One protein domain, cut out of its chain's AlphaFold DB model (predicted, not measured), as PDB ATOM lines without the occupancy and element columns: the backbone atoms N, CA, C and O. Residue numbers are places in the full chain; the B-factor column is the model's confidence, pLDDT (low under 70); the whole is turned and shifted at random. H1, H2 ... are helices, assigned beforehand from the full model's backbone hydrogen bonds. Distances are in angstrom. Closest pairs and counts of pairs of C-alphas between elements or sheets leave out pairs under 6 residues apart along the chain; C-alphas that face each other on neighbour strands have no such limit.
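This is residues 2 to 70 of the 181 residues of an uncharacterized protein of Celeribacter marinus (UniProt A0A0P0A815). Picture a helical hairpin, H2 and H3 side by side and running opposite ways, with H1 packed across H3 at about a right angle. The short H4 comes after a link at the other end of H3 and sits near H1, H2 and H3 without clearly touching any of them. The printed part has 69 residues with four named helices, H1, H2, H3 and H4 in that order along the chain, and no named strand; the class is all helix. The whole is compact, with a radius of gyration of the C-alphas of 11.5 A, and its outline is elongated, spanning 37 by 21 by 18 A.

Start with H1, residues 2 to 11, and look for where it touches H3, residues 34 to 53. They touch, with the C-alphas of Arg 5 and Gly 39 the closest at 4.8 A, and their lines are about perpendicular at 74 degrees. H3 touches H1 with residues 36 to 43 alone. Next along the chain comes H2, residues 17 to 28; H1 and H2 are near each other, with 8 pairs of C-alphas within 10 A and the closest 8.0 A apart. H2 and H3 form a helical hairpin: they touch, at a shallow tilt of 18 degrees, opposite ways, and their closest C-alphas, those of Leu 21 and Gln 44, are 6.1 A apart. Last, look at H4, residues 63 to 67, which is close but not clearly touching to three helices. Its closest C-alphas are Val 63 to Leu 17 of H2 at 5.6 A, Cys 66 to Gln 50 of H3 at 7.1 A, and Val 63 to Leu 9 of H1 at 7.3 A. In H1, H2, H3 and H4 every O i to N i+4 pair is within hydrogen-bond range.

Find C-alpha 2 at (188.737, 160.100, 136.375); from there H1 runs 14.7 A to C-alpha 11. H2 runs 16.3 A from C-alpha 17 to C-alpha 28. Find C-alpha 34 at (181.117, 153.946, 148.255), where H3, the longest helix with 20 residues, sets out on its 28.6 A to C-alpha 53. H4 has five residues and ends at C-alpha 67, at (186.401, 155.993, 124.900).

The two C-alphas farthest apart, those of Asp 33 and Asp 58, are 36.8 A from each other, while those of Lys 2 and Leu 70 are 9.6 A apart. The printed part has no cut. The links H1 to H2 and H2 to H3 are tight, with 5 residues each, and the link H3 to H4, residues 54 to 62, is short. The mean pLDDT of the printed part is 89.2; look for values under 70 at residue 60 and residues 68 to 70.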
ATOM      1  N   LYS A   2     188.550 160.503 137.797       85.88
ATOM      2  CA  LYS A   2     188.737 160.100 136.375       85.88
ATOM      3  C   LYS A   2     189.203 158.642 136.187       85.88
ATOM      4  O   LYS A   2     188.695 157.955 135.312       85.88
ATOM      5  N   ARG A   3     190.127 158.156 137.030       89.25
ATOM      6  CA  ARG A   3     190.686 156.789 136.952       89.25
ATOM      7  C   ARG A   3     189.660 155.685 137.249       89.25
ATOM      8  O   ARG A   3     189.590 154.726 136.493       89.25
ATOM      9  N   LEU A   4     188.857 155.840 138.307       91.62
ATOM     10  CA  LEU A   4     187.805 154.877 138.663       91.62
ATOM     11  C   LEU A   4     186.737 154.812 137.572       91.62
ATOM     12  O   LEU A   4     186.409 153.725 137.113       91.62
ATOM     13  N   ARG A   5     186.291 155.971 137.070       92.88
ATOM     14  CA  ARG A   5     185.375 156.036 135.923       92.88
ATOM     15  C   ARG A   5     185.919 155.260 134.721       92.88
ATOM     16  O   ARG A   5     185.219 154.432 134.158       92.88
ATOM     17  N   LEU A   6     187.177 155.510 134.347       92.06
ATOM     18  CA  LEU A   6     187.822 154.812 133.231       92.06
ATOM     19  C   LEU A   6     187.917 153.301 133.467       92.06
ATOM     20  O   LEU A   6     187.780 152.545 132.516       92.06
ATOM     21  N   LYS A   7     188.121 152.848 134.709       93.31
ATOM     22  CA  LYS A   7     188.120 151.418 135.046       93.31
ATOM     23  C   LYS A   7     186.770 150.769 134.712       93.31
ATOM     24  O   LYS A   7     186.766 149.738 134.054       93.31
ATOM     25  N   PHE A   8     185.659 151.399 135.102       93.25
ATOM     26  CA  PHE A   8     184.310 150.908 134.790       93.25
ATOM     27  C   PHE A   8     183.978 150.993 133.299       93.25
ATOM     28  O   PHE A   8     183.422 150.056 132.747       93.25
ATOM     29  N   LEU A   9     184.364 152.069 132.609       92.88
ATOM     30  CA  LEU A   9     184.140 152.165 131.161       92.88
ATOM     31  C   LEU A   9     184.936 151.107 130.382       92.88
ATOM     32  O   LEU A   9     184.448 150.560 129.400       92.88
ATOM     33  N   LYS A  10     186.142 150.761 130.848       91.75
ATOM     34  CA  LYS A  10     186.967 149.712 130.235       91.75
ATOM     35  C   LYS A  10     186.388 148.313 130.390       91.75
ATOM     36  O   LYS A  10     186.640 147.489 129.514       91.75
ATOM     37  N   SER A  11     185.652 148.027 131.467       92.19
ATOM     38  CA  SER A  11     185.015 146.714 131.634       92.19
ATOM     39  C   SER A  11     183.845 146.504 130.677       92.19
ATOM     40  O   SER A  11     183.624 145.375 130.270       92.19
ATOM     41  N   VAL A  12     183.154 147.576 130.272       92.44
ATOM     42  CA  VAL A  12     181.995 147.531 129.352       92.44
ATOM     43  C   VAL A  12     182.333 148.019 127.935       92.44
ATOM     44  O   VAL A  12     181.455 148.383 127.165       92.44
ATOM     45  N   LYS A  13     183.619 148.036 127.560       90.69
ATOM     46  CA  LYS A  13     184.091 148.584 126.271       90.69
ATOM     47  C   LYS A  13     183.510 147.887 125.029       90.69
ATOM     48  O   LYS A  13     183.468 148.486 123.960       90.69
ATOM     49  N   SER A  14     183.153 146.608 125.162       89.25
ATOM     50  CA  SER A  14     182.633 145.757 124.084       89.25
ATOM     51  C   SER A  14     181.124 145.876 123.901       89.25
ATOM     52  O   SER A  14     180.588 145.342 122.939       89.25
ATOM     53  N   GLU A  15     180.436 146.519 124.839       89.88
ATOM     54  CA  GLU A  15     178.988 146.669 124.821       89.88
ATOM     55  C   GLU A  15     178.602 147.967 124.096       89.88
ATOM     56  O   GLU A  15     179.383 148.925 124.033       89.88
ATOM     57  N   SER A  16     177.386 148.011 123.548       92.38
ATOM     58  CA  SER A  16     176.789 149.266 123.087       92.38
ATOM     59  C   SER A  16     176.508 150.184 124.281       92.38
ATOM     60  O   SER A  16     176.430 149.719 125.421       92.38
ATOM     61  N   LEU A  17     176.338 151.491 124.044       90.81
ATOM     62  CA  LEU A  17     176.057 152.459 125.118       90.81
ATOM     63  C   LEU A  17     174.890 152.032 126.029       90.81
ATOM     64  O   LEU A  17     174.956 152.220 127.245       90.81
ATOM     65  N   ASP A  18     173.850 151.435 125.451       91.19
ATOM     66  CA  ASP A  18     172.635 151.036 126.165       91.19
ATOM     67  C   ASP A  18     172.847 149.785 127.013       91.19
ATOM     68  O   ASP A  18     172.509 149.780 128.198       91.19
ATOM     69  N   GLN A  19     173.486 148.767 126.435       93.62
ATOM     70  CA  GLN A  19     173.835 147.540 127.151       93.62
ATOM     71  C   GLN A  19     174.804 147.845 128.303       93.62
ATOM     72  O   GLN A  19     174.564 147.446 129.442       93.62
ATOM     73  N   ALA A  20     175.809 148.689 128.054       94.31
ATOM     74  CA  ALA A  20     176.752 149.137 129.074       94.31
ATOM     75  C   ALA A  20     176.062 149.850 130.250       94.31
ATOM     76  O   ALA A  20     176.449 149.672 131.410       94.31
ATOM     77  N   LEU A  21     175.033 150.663 129.978       94.19
ATOM     78  CA  LEU A  21     174.251 151.334 131.018       94.19
ATOM     79  C   LEU A  21     173.452 150.346 131.871       94.19
ATOM     80  O   LEU A  21     173.422 150.494 133.097       94.19
ATOM     81  N   GLU A  22     172.827 149.347 131.255       94.94
ATOM     82  CA  GLU A  22     172.098 148.295 131.970       94.94
ATOM     83  C   GLU A  22     173.039 147.461 132.843       94.94
ATOM     84  O   GLU A  22     172.806 147.334 134.051       94.94
ATOM     85  N   THR A  23     174.164 147.005 132.288       94.44
ATOM     86  CA  THR A  23     175.201 146.259 133.014       94.44
ATOM     87  C   THR A  23     175.710 147.039 134.228       94.44
ATOM     88  O   THR A  23     175.804 146.502 135.339       94.44
ATOM     89  N   LEU A  24     176.006 148.334 134.075       94.38
ATOM     90  CA  LEU A  24     176.467 149.165 135.192       94.38
ATOM     91  C   LEU A  24     175.379 149.409 136.242       94.38
ATOM     92  O   LEU A  24     175.712 149.487 137.425       94.38
ATOM     93  N   ARG A  25     174.102 149.525 135.857       94.75
ATOM     94  CA  ARG A  25     172.985 149.651 136.813       94.75
ATOM     95  C   ARG A  25     172.797 148.379 137.633       94.75
ATOM     96  O   ARG A  25     172.632 148.468 138.847       94.75
ATOM     97  N   LEU A  26     172.883 147.212 136.995       94.38
ATOM     98  CA  LEU A  26     172.798 145.914 137.669       94.38
ATOM     99  C   LEU A  26     173.966 145.675 138.632       94.38
ATOM    100  O   LEU A  26     173.783 145.065 139.683       94.38
ATOM    101  N   ASN A  27     175.164 146.155 138.298       92.31
ATOM    102  CA  ASN A  27     176.310 146.083 139.205       92.31
ATOM    103  C   ASN A  27     176.197 147.090 140.359       92.31
ATOM    104  O   ASN A  27     176.554 146.765 141.489       92.31
ATOM    105  N   LEU A  28     175.633 148.279 140.117       93.56
ATOM    106  CA  LEU A  28     175.471 149.317 141.139       93.56
ATOM    107  C   LEU A  28     174.611 148.862 142.329       93.56
ATOM    108  O   LEU A  28     174.860 149.294 143.449       93.56
ATOM    109  N   THR A  29     173.619 147.993 142.110       92.25
ATOM    110  CA  THR A  29     172.771 147.460 143.194       92.25
ATOM    111  C   THR A  29     173.495 146.442 144.077       92.25
ATOM    112  O   THR A  29     173.083 146.219 145.214       92.25
ATOM    113  N   LYS A  30     174.573 145.832 143.572       92.69
ATOM    114  CA  LYS A  30     175.390 144.836 144.282       92.69
ATOM    115  C   LYS A  30     176.614 145.458 144.965       92.69
ATOM    116  O   LYS A  30     177.176 144.852 145.875       92.69
ATOM    117  N   GLU A  31     177.024 146.646 144.525       90.81
ATOM    118  CA  GLU A  31     178.229 147.334 144.989       90.81
ATOM    119  C   GLU A  31     178.037 147.934 146.393       90.81
ATOM    120  O   GLU A  31     177.143 148.751 146.619       90.81
ATOM    121  N   LYS A  32     178.896 147.542 147.342       92.88
ATOM    122  CA  LYS A  32     178.861 148.026 148.738       92.88
ATOM    123  C   LYS A  32     179.882 149.126 149.027       92.88
ATOM    124  O   LYS A  32     179.692 149.892 149.962       92.88
ATOM    125  N   ASP A  33     180.957 149.196 148.245       95.56
ATOM    126  CA  ASP A  33     181.999 150.210 148.403       95.56
ATOM    127  C   ASP A  33     181.530 151.549 147.818       95.56
ATOM    128  O   ASP A  33     181.188 151.651 146.638       95.56
ATOM    129  N   GLU A  34     181.532 152.596 148.643       94.69
ATOM    130  CA  GLU A  34     181.117 153.946 148.255       94.69
ATOM    131  C   GLU A  34     181.989 154.530 147.142       94.69
ATOM    132  O   GLU A  34     181.488 155.210 146.242       94.69
ATOM    133  N   THR A  35     183.293 154.246 147.154       93.62
ATOM    134  CA  THR A  35     184.220 154.785 146.152       93.62
ATOM    135  C   THR A  35     184.014 154.123 144.792       93.62
ATOM    136  O   THR A  35     183.987 154.807 143.759       93.62
ATOM    137  N   ALA A  36     183.790 152.808 144.785       92.62
ATOM    138  CA  ALA A  36     183.402 152.045 143.606       92.62
ATOM    139  C   ALA A  36     182.026 152.491 143.091       92.62
ATOM    140  O   ALA A  36     181.880 152.767 141.897       92.62
ATOM    141  N   ARG A  37     181.050 152.673 143.990       95.12
ATOM    142  CA  ARG A  37     179.704 153.173 143.676       95.12
ATOM    143  C   ARG A  37     179.755 154.542 143.003       95.12
ATOM    144  O   ARG A  37     179.136 154.739 141.957       95.12
ATOM    145  N   LEU A  38     180.545 155.470 143.543       95.19
ATOM    146  CA  LEU A  38     180.745 156.793 142.955       95.19
ATOM    147  C   LEU A  38     181.447 156.709 141.588       95.19
ATOM    148  O   LEU A  38     181.097 157.437 140.657       95.19
ATOM    149  N   GLY A  39     182.416 155.802 141.436       94.56
ATOM    150  CA  GLY A  39     183.067 155.522 140.156       94.56
ATOM    151  C   GLY A  39     182.104 154.991 139.088       94.56
ATOM    152  O   GLY A  39     182.164 155.449 137.944       94.56
ATOM    153  N   SER A  40     181.203 154.082 139.469       94.81
ATOM    154  CA  SER A  40     180.166 153.515 138.598       94.81
ATOM    155  C   SER A  40     179.140 154.578 138.187       94.81
ATOM    156  O   SER A  40     178.889 154.754 136.996       94.81
ATOM    157  N   LEU A  41     178.645 155.394 139.124       95.50
ATOM    158  CA  LEU A  41     177.752 156.524 138.820       95.50
ATOM    159  C   LEU A  41     178.397 157.551 137.878       95.50
ATOM    160  O   LEU A  41     177.756 158.052 136.950       95.50
ATOM    161  N   ALA A  42     179.686 157.840 138.069       95.38
ATOM    162  CA  ALA A  42     180.431 158.715 137.170       95.38
ATOM    163  C   ALA A  42     180.572 158.122 135.756       95.38
ATOM    164  O   ALA A  42     180.600 158.876 134.779       95.38
ATOM    165  N   ALA A  43     180.668 156.794 135.629       94.75
ATOM    166  CA  ALA A  43     180.676 156.106 134.337       94.75
ATOM    167  C   ALA A  43     179.293 156.142 133.677       94.75
ATOM    168  O   ALA A  43     179.200 156.516 132.511       94.75
ATOM    169  N   GLN A  44     178.226 155.879 134.435       94.94
ATOM    170  CA  GLN A  44     176.842 155.976 133.957       94.94
ATOM    171  C   GLN A  44     176.510 157.384 133.446       94.94
ATOM    172  O   GLN A  44     176.007 157.537 132.338       94.94
ATOM    173  N   THR A  45     176.860 158.427 134.204       95.00
ATOM    174  CA  THR A  45     176.636 159.826 133.793       95.00
ATOM    175  C   THR A  45     177.381 160.156 132.498       95.00
ATOM    176  O   THR A  45     176.866 160.865 131.635       95.00
ATOM    177  N   TRP A  46     178.597 159.626 132.333       93.81
ATOM    178  CA  TRP A  46     179.367 159.821 131.108       93.81
ATOM    179  C   TRP A  46     178.739 159.098 129.912       93.81
ATOM    180  O   TRP A  46     178.616 159.716 128.861       93.81
ATOM    181  N   LEU A  47     178.295 157.849 130.077       92.69
ATOM    182  CA  LEU A  47     177.598 157.086 129.033       92.69
ATOM    183  C   LEU A  47     176.307 157.778 128.592       92.69
ATOM    184  O   LEU A  47     176.078 157.924 127.397       92.69
ATOM    185  N   ILE A  48     175.507 158.284 129.539       93.62
ATOM    186  CA  ILE A  48     174.300 159.066 129.232       93.62
ATOM    187  C   ILE A  48     174.665 160.297 128.399       93.62
ATOM    188  O   ILE A  48     174.019 160.571 127.392       93.62
ATOM    189  N   ARG A  49     175.732 161.019 128.769       92.81
ATOM    190  CA  ARG A  49     176.208 162.159 127.977       92.81
ATOM    191  C   ARG A  49     176.622 161.744 126.564       92.81
ATOM    192  O   ARG A  49     176.274 162.452 125.631       92.81
ATOM    193  N   GLN A  50     177.332 160.627 126.398       90.94
ATOM    194  CA  GLN A  50     177.691 160.134 125.061       90.94
ATOM    195  C   GLN A  50     176.453 159.757 124.251       90.94
ATOM    196  O   GLN A  50     176.365 160.105 123.081       90.94
ATOM    197  N   ARG A  51     175.456 159.125 124.874       89.94
ATOM    198  CA  ARG A  51     174.188 158.813 124.209       89.94
ATOM    199  C   ARG A  51     173.466 160.074 123.742       89.94
ATOM    200  O   ARG A  51     172.971 160.107 122.626       89.94
ATOM    201  N   LEU A  52     173.436 161.118 124.570       89.75
ATOM    202  CA  LEU A  52     172.823 162.398 124.208       89.75
ATOM    203  C   LEU A  52     173.562 163.103 123.067       89.75
ATOM    204  O   LEU A  52     172.921 163.709 122.220       89.75
ATOM    205  N   LEU A  53     174.894 163.020 123.027       88.31
ATOM    206  CA  LEU A  53     175.683 163.592 121.932       88.31
ATOM    207  C   LEU A  53     175.440 162.866 120.604       88.31
ATOM    208  O   LEU A  53     175.425 163.507 119.560       88.31
ATOM    209  N   ASN A  54     175.206 161.556 120.660       85.75
ATOM    210  CA  ASN A  54     174.975 160.719 119.487       85.75
ATOM    211  C   ASN A  54     173.485 160.525 119.165       85.75
ATOM    212  O   ASN A  54     173.159 159.724 118.305       85.75
ATOM    213  N   ILE A  55     172.564 161.245 119.816       85.62
ATOM    214  CA  ILE A  55     171.116 161.049 119.607       85.62
ATOM    215  C   ILE A  55     170.646 161.440 118.199       85.62
ATOM    216  O   ILE A  55     169.598 160.992 117.751       85.62
ATOM    217  N   ALA A  56     171.406 162.303 117.520       83.75
ATOM    218  CA  ALA A  56     171.161 162.693 116.135       83.75
ATOM    219  C   ALA A  56     171.749 161.693 115.124       83.75
ATOM    220  O   ALA A  56     171.490 161.805 113.929       83.75
ATOM    221  N   SER A  57     172.570 160.753 115.593       79.94
ATOM    222  CA  SER A  57     173.125 159.671 114.793       79.94
ATOM    223  C   SER A  57     172.221 158.448 114.951       79.94
ATOM    224  O   SER A  57     171.935 158.037 116.069       79.94
ATOM    225  N   ASP A  58     171.766 157.866 113.839       71.06
ATOM    226  CA  ASP A  58     170.917 156.661 113.866       71.06
ATOM    227  C   ASP A  58     171.673 155.400 114.321       71.06
ATOM    228  O   ASP A  58     171.057 154.384 114.644       71.06
ATOM    229  N   ASP A  59     173.007 155.453 114.354       74.06
ATOM    230  CA  ASP A  59     173.838 154.347 114.812       74.06
ATOM    231  C   ASP A  59     174.088 154.436 116.323       74.06
ATOM    232  O   ASP A  59     174.296 155.522 116.869       74.06
ATOM    233  N   VAL A  60     174.083 153.291 117.011       68.38
ATOM    234  CA  VAL A  60     174.370 153.220 118.450       68.38
ATOM    235  C   VAL A  60     175.862 152.938 118.607       68.38
ATOM    236  O   VAL A  60     176.264 151.776 118.514       68.38
ATOM    237  N   PRO A  61     176.701 153.957 118.873       78.38
ATOM    238  CA  PRO A  61     178.136 153.748 118.940       78.38
ATOM    239  C   PRO A  61     178.490 152.809 120.090       78.38
ATOM    240  O   PRO A  61     177.809 152.747 121.129       78.38
ATOM    241  N   GLN A  62     179.583 152.076 119.921       85.56
ATOM    242  CA  GLN A  62     180.103 151.235 120.981       85.56
ATOM    243  C   GLN A  62     180.801 152.110 122.028       85.56
ATOM    244  O   GLN A  62     181.297 153.208 121.749       85.56
ATOM    245  N   VAL A  63     180.892 151.619 123.269       83.69
ATOM    246  CA  VAL A  63     181.621 152.346 124.324       83.69
ATOM    247  C   VAL A  63     183.077 152.588 123.921       83.69
ATOM    248  O   VAL A  63     183.622 153.637 124.254       83.69
ATOM    249  N   ALA A  64     183.698 151.646 123.200       84.69
ATOM    250  CA  ALA A  64     185.069 151.759 122.705       84.69
ATOM    251  C   ALA A  64     185.291 153.005 121.832       84.69
ATOM    252  O   ALA A  64     186.244 153.742 122.090       84.69
ATOM    253  N   ASP A  65     184.386 153.277 120.893       84.19
ATOM    254  CA  ASP A  65     184.499 154.391 119.941       84.19
ATOM    255  C   ASP A  65     184.463 155.738 120.671       84.19
ATOM    256  O   ASP A  65     185.236 156.656 120.405       84.19
ATOM    257  N   CYS A  66     183.617 155.831 121.699       82.75
ATOM    258  CA  CYS A  66     183.519 157.023 122.536       82.75
ATOM    259  C   CYS A  66     184.694 157.150 123.531       82.75
ATOM    260  O   CYS A  66     184.962 158.236 124.057       82.75
ATOM    261  N   LEU A  67     185.363 156.041 123.867       82.25
ATOM    262  CA  LEU A  67     186.401 155.993 124.900       82.25
ATOM    263  C   LEU A  67     187.761 156.477 124.394       82.25
ATOM    264  O   LEU A  67     188.535 157.002 125.199       82.25
ATOM    265  N   GLU A  68     188.040 156.345 123.095       69.31
ATOM    266  CA  GLU A  68     189.280 156.828 122.469       69.31
ATOM    267  C   GLU A  68     189.479 158.336 122.700       69.31
ATOM    268  O   GLU A  68     190.574 158.780 123.037       69.31
ATOM    269  N   VAL A  69     188.387 159.106 122.694       65.31
ATOM    270  CA  VAL A  69     188.366 160.549 123.005       65.31
ATOM    271  C   VAL A  69     188.740 160.848 124.469       65.31
ATOM    272  O   VAL A  69     189.174 161.949 124.813       65.31
ATOM    273  N   LEU A  70     188.545 159.888 125.376       63.06
ATOM    274  CA  LEU A  70     188.659 160.095 126.823       63.06
ATOM    275  C   LEU A  70     190.017 159.689 127.401       63.06
ATOM    276  O   LEU A  70     190.401 160.177 128.482       63.06
TER     277      LEU A  70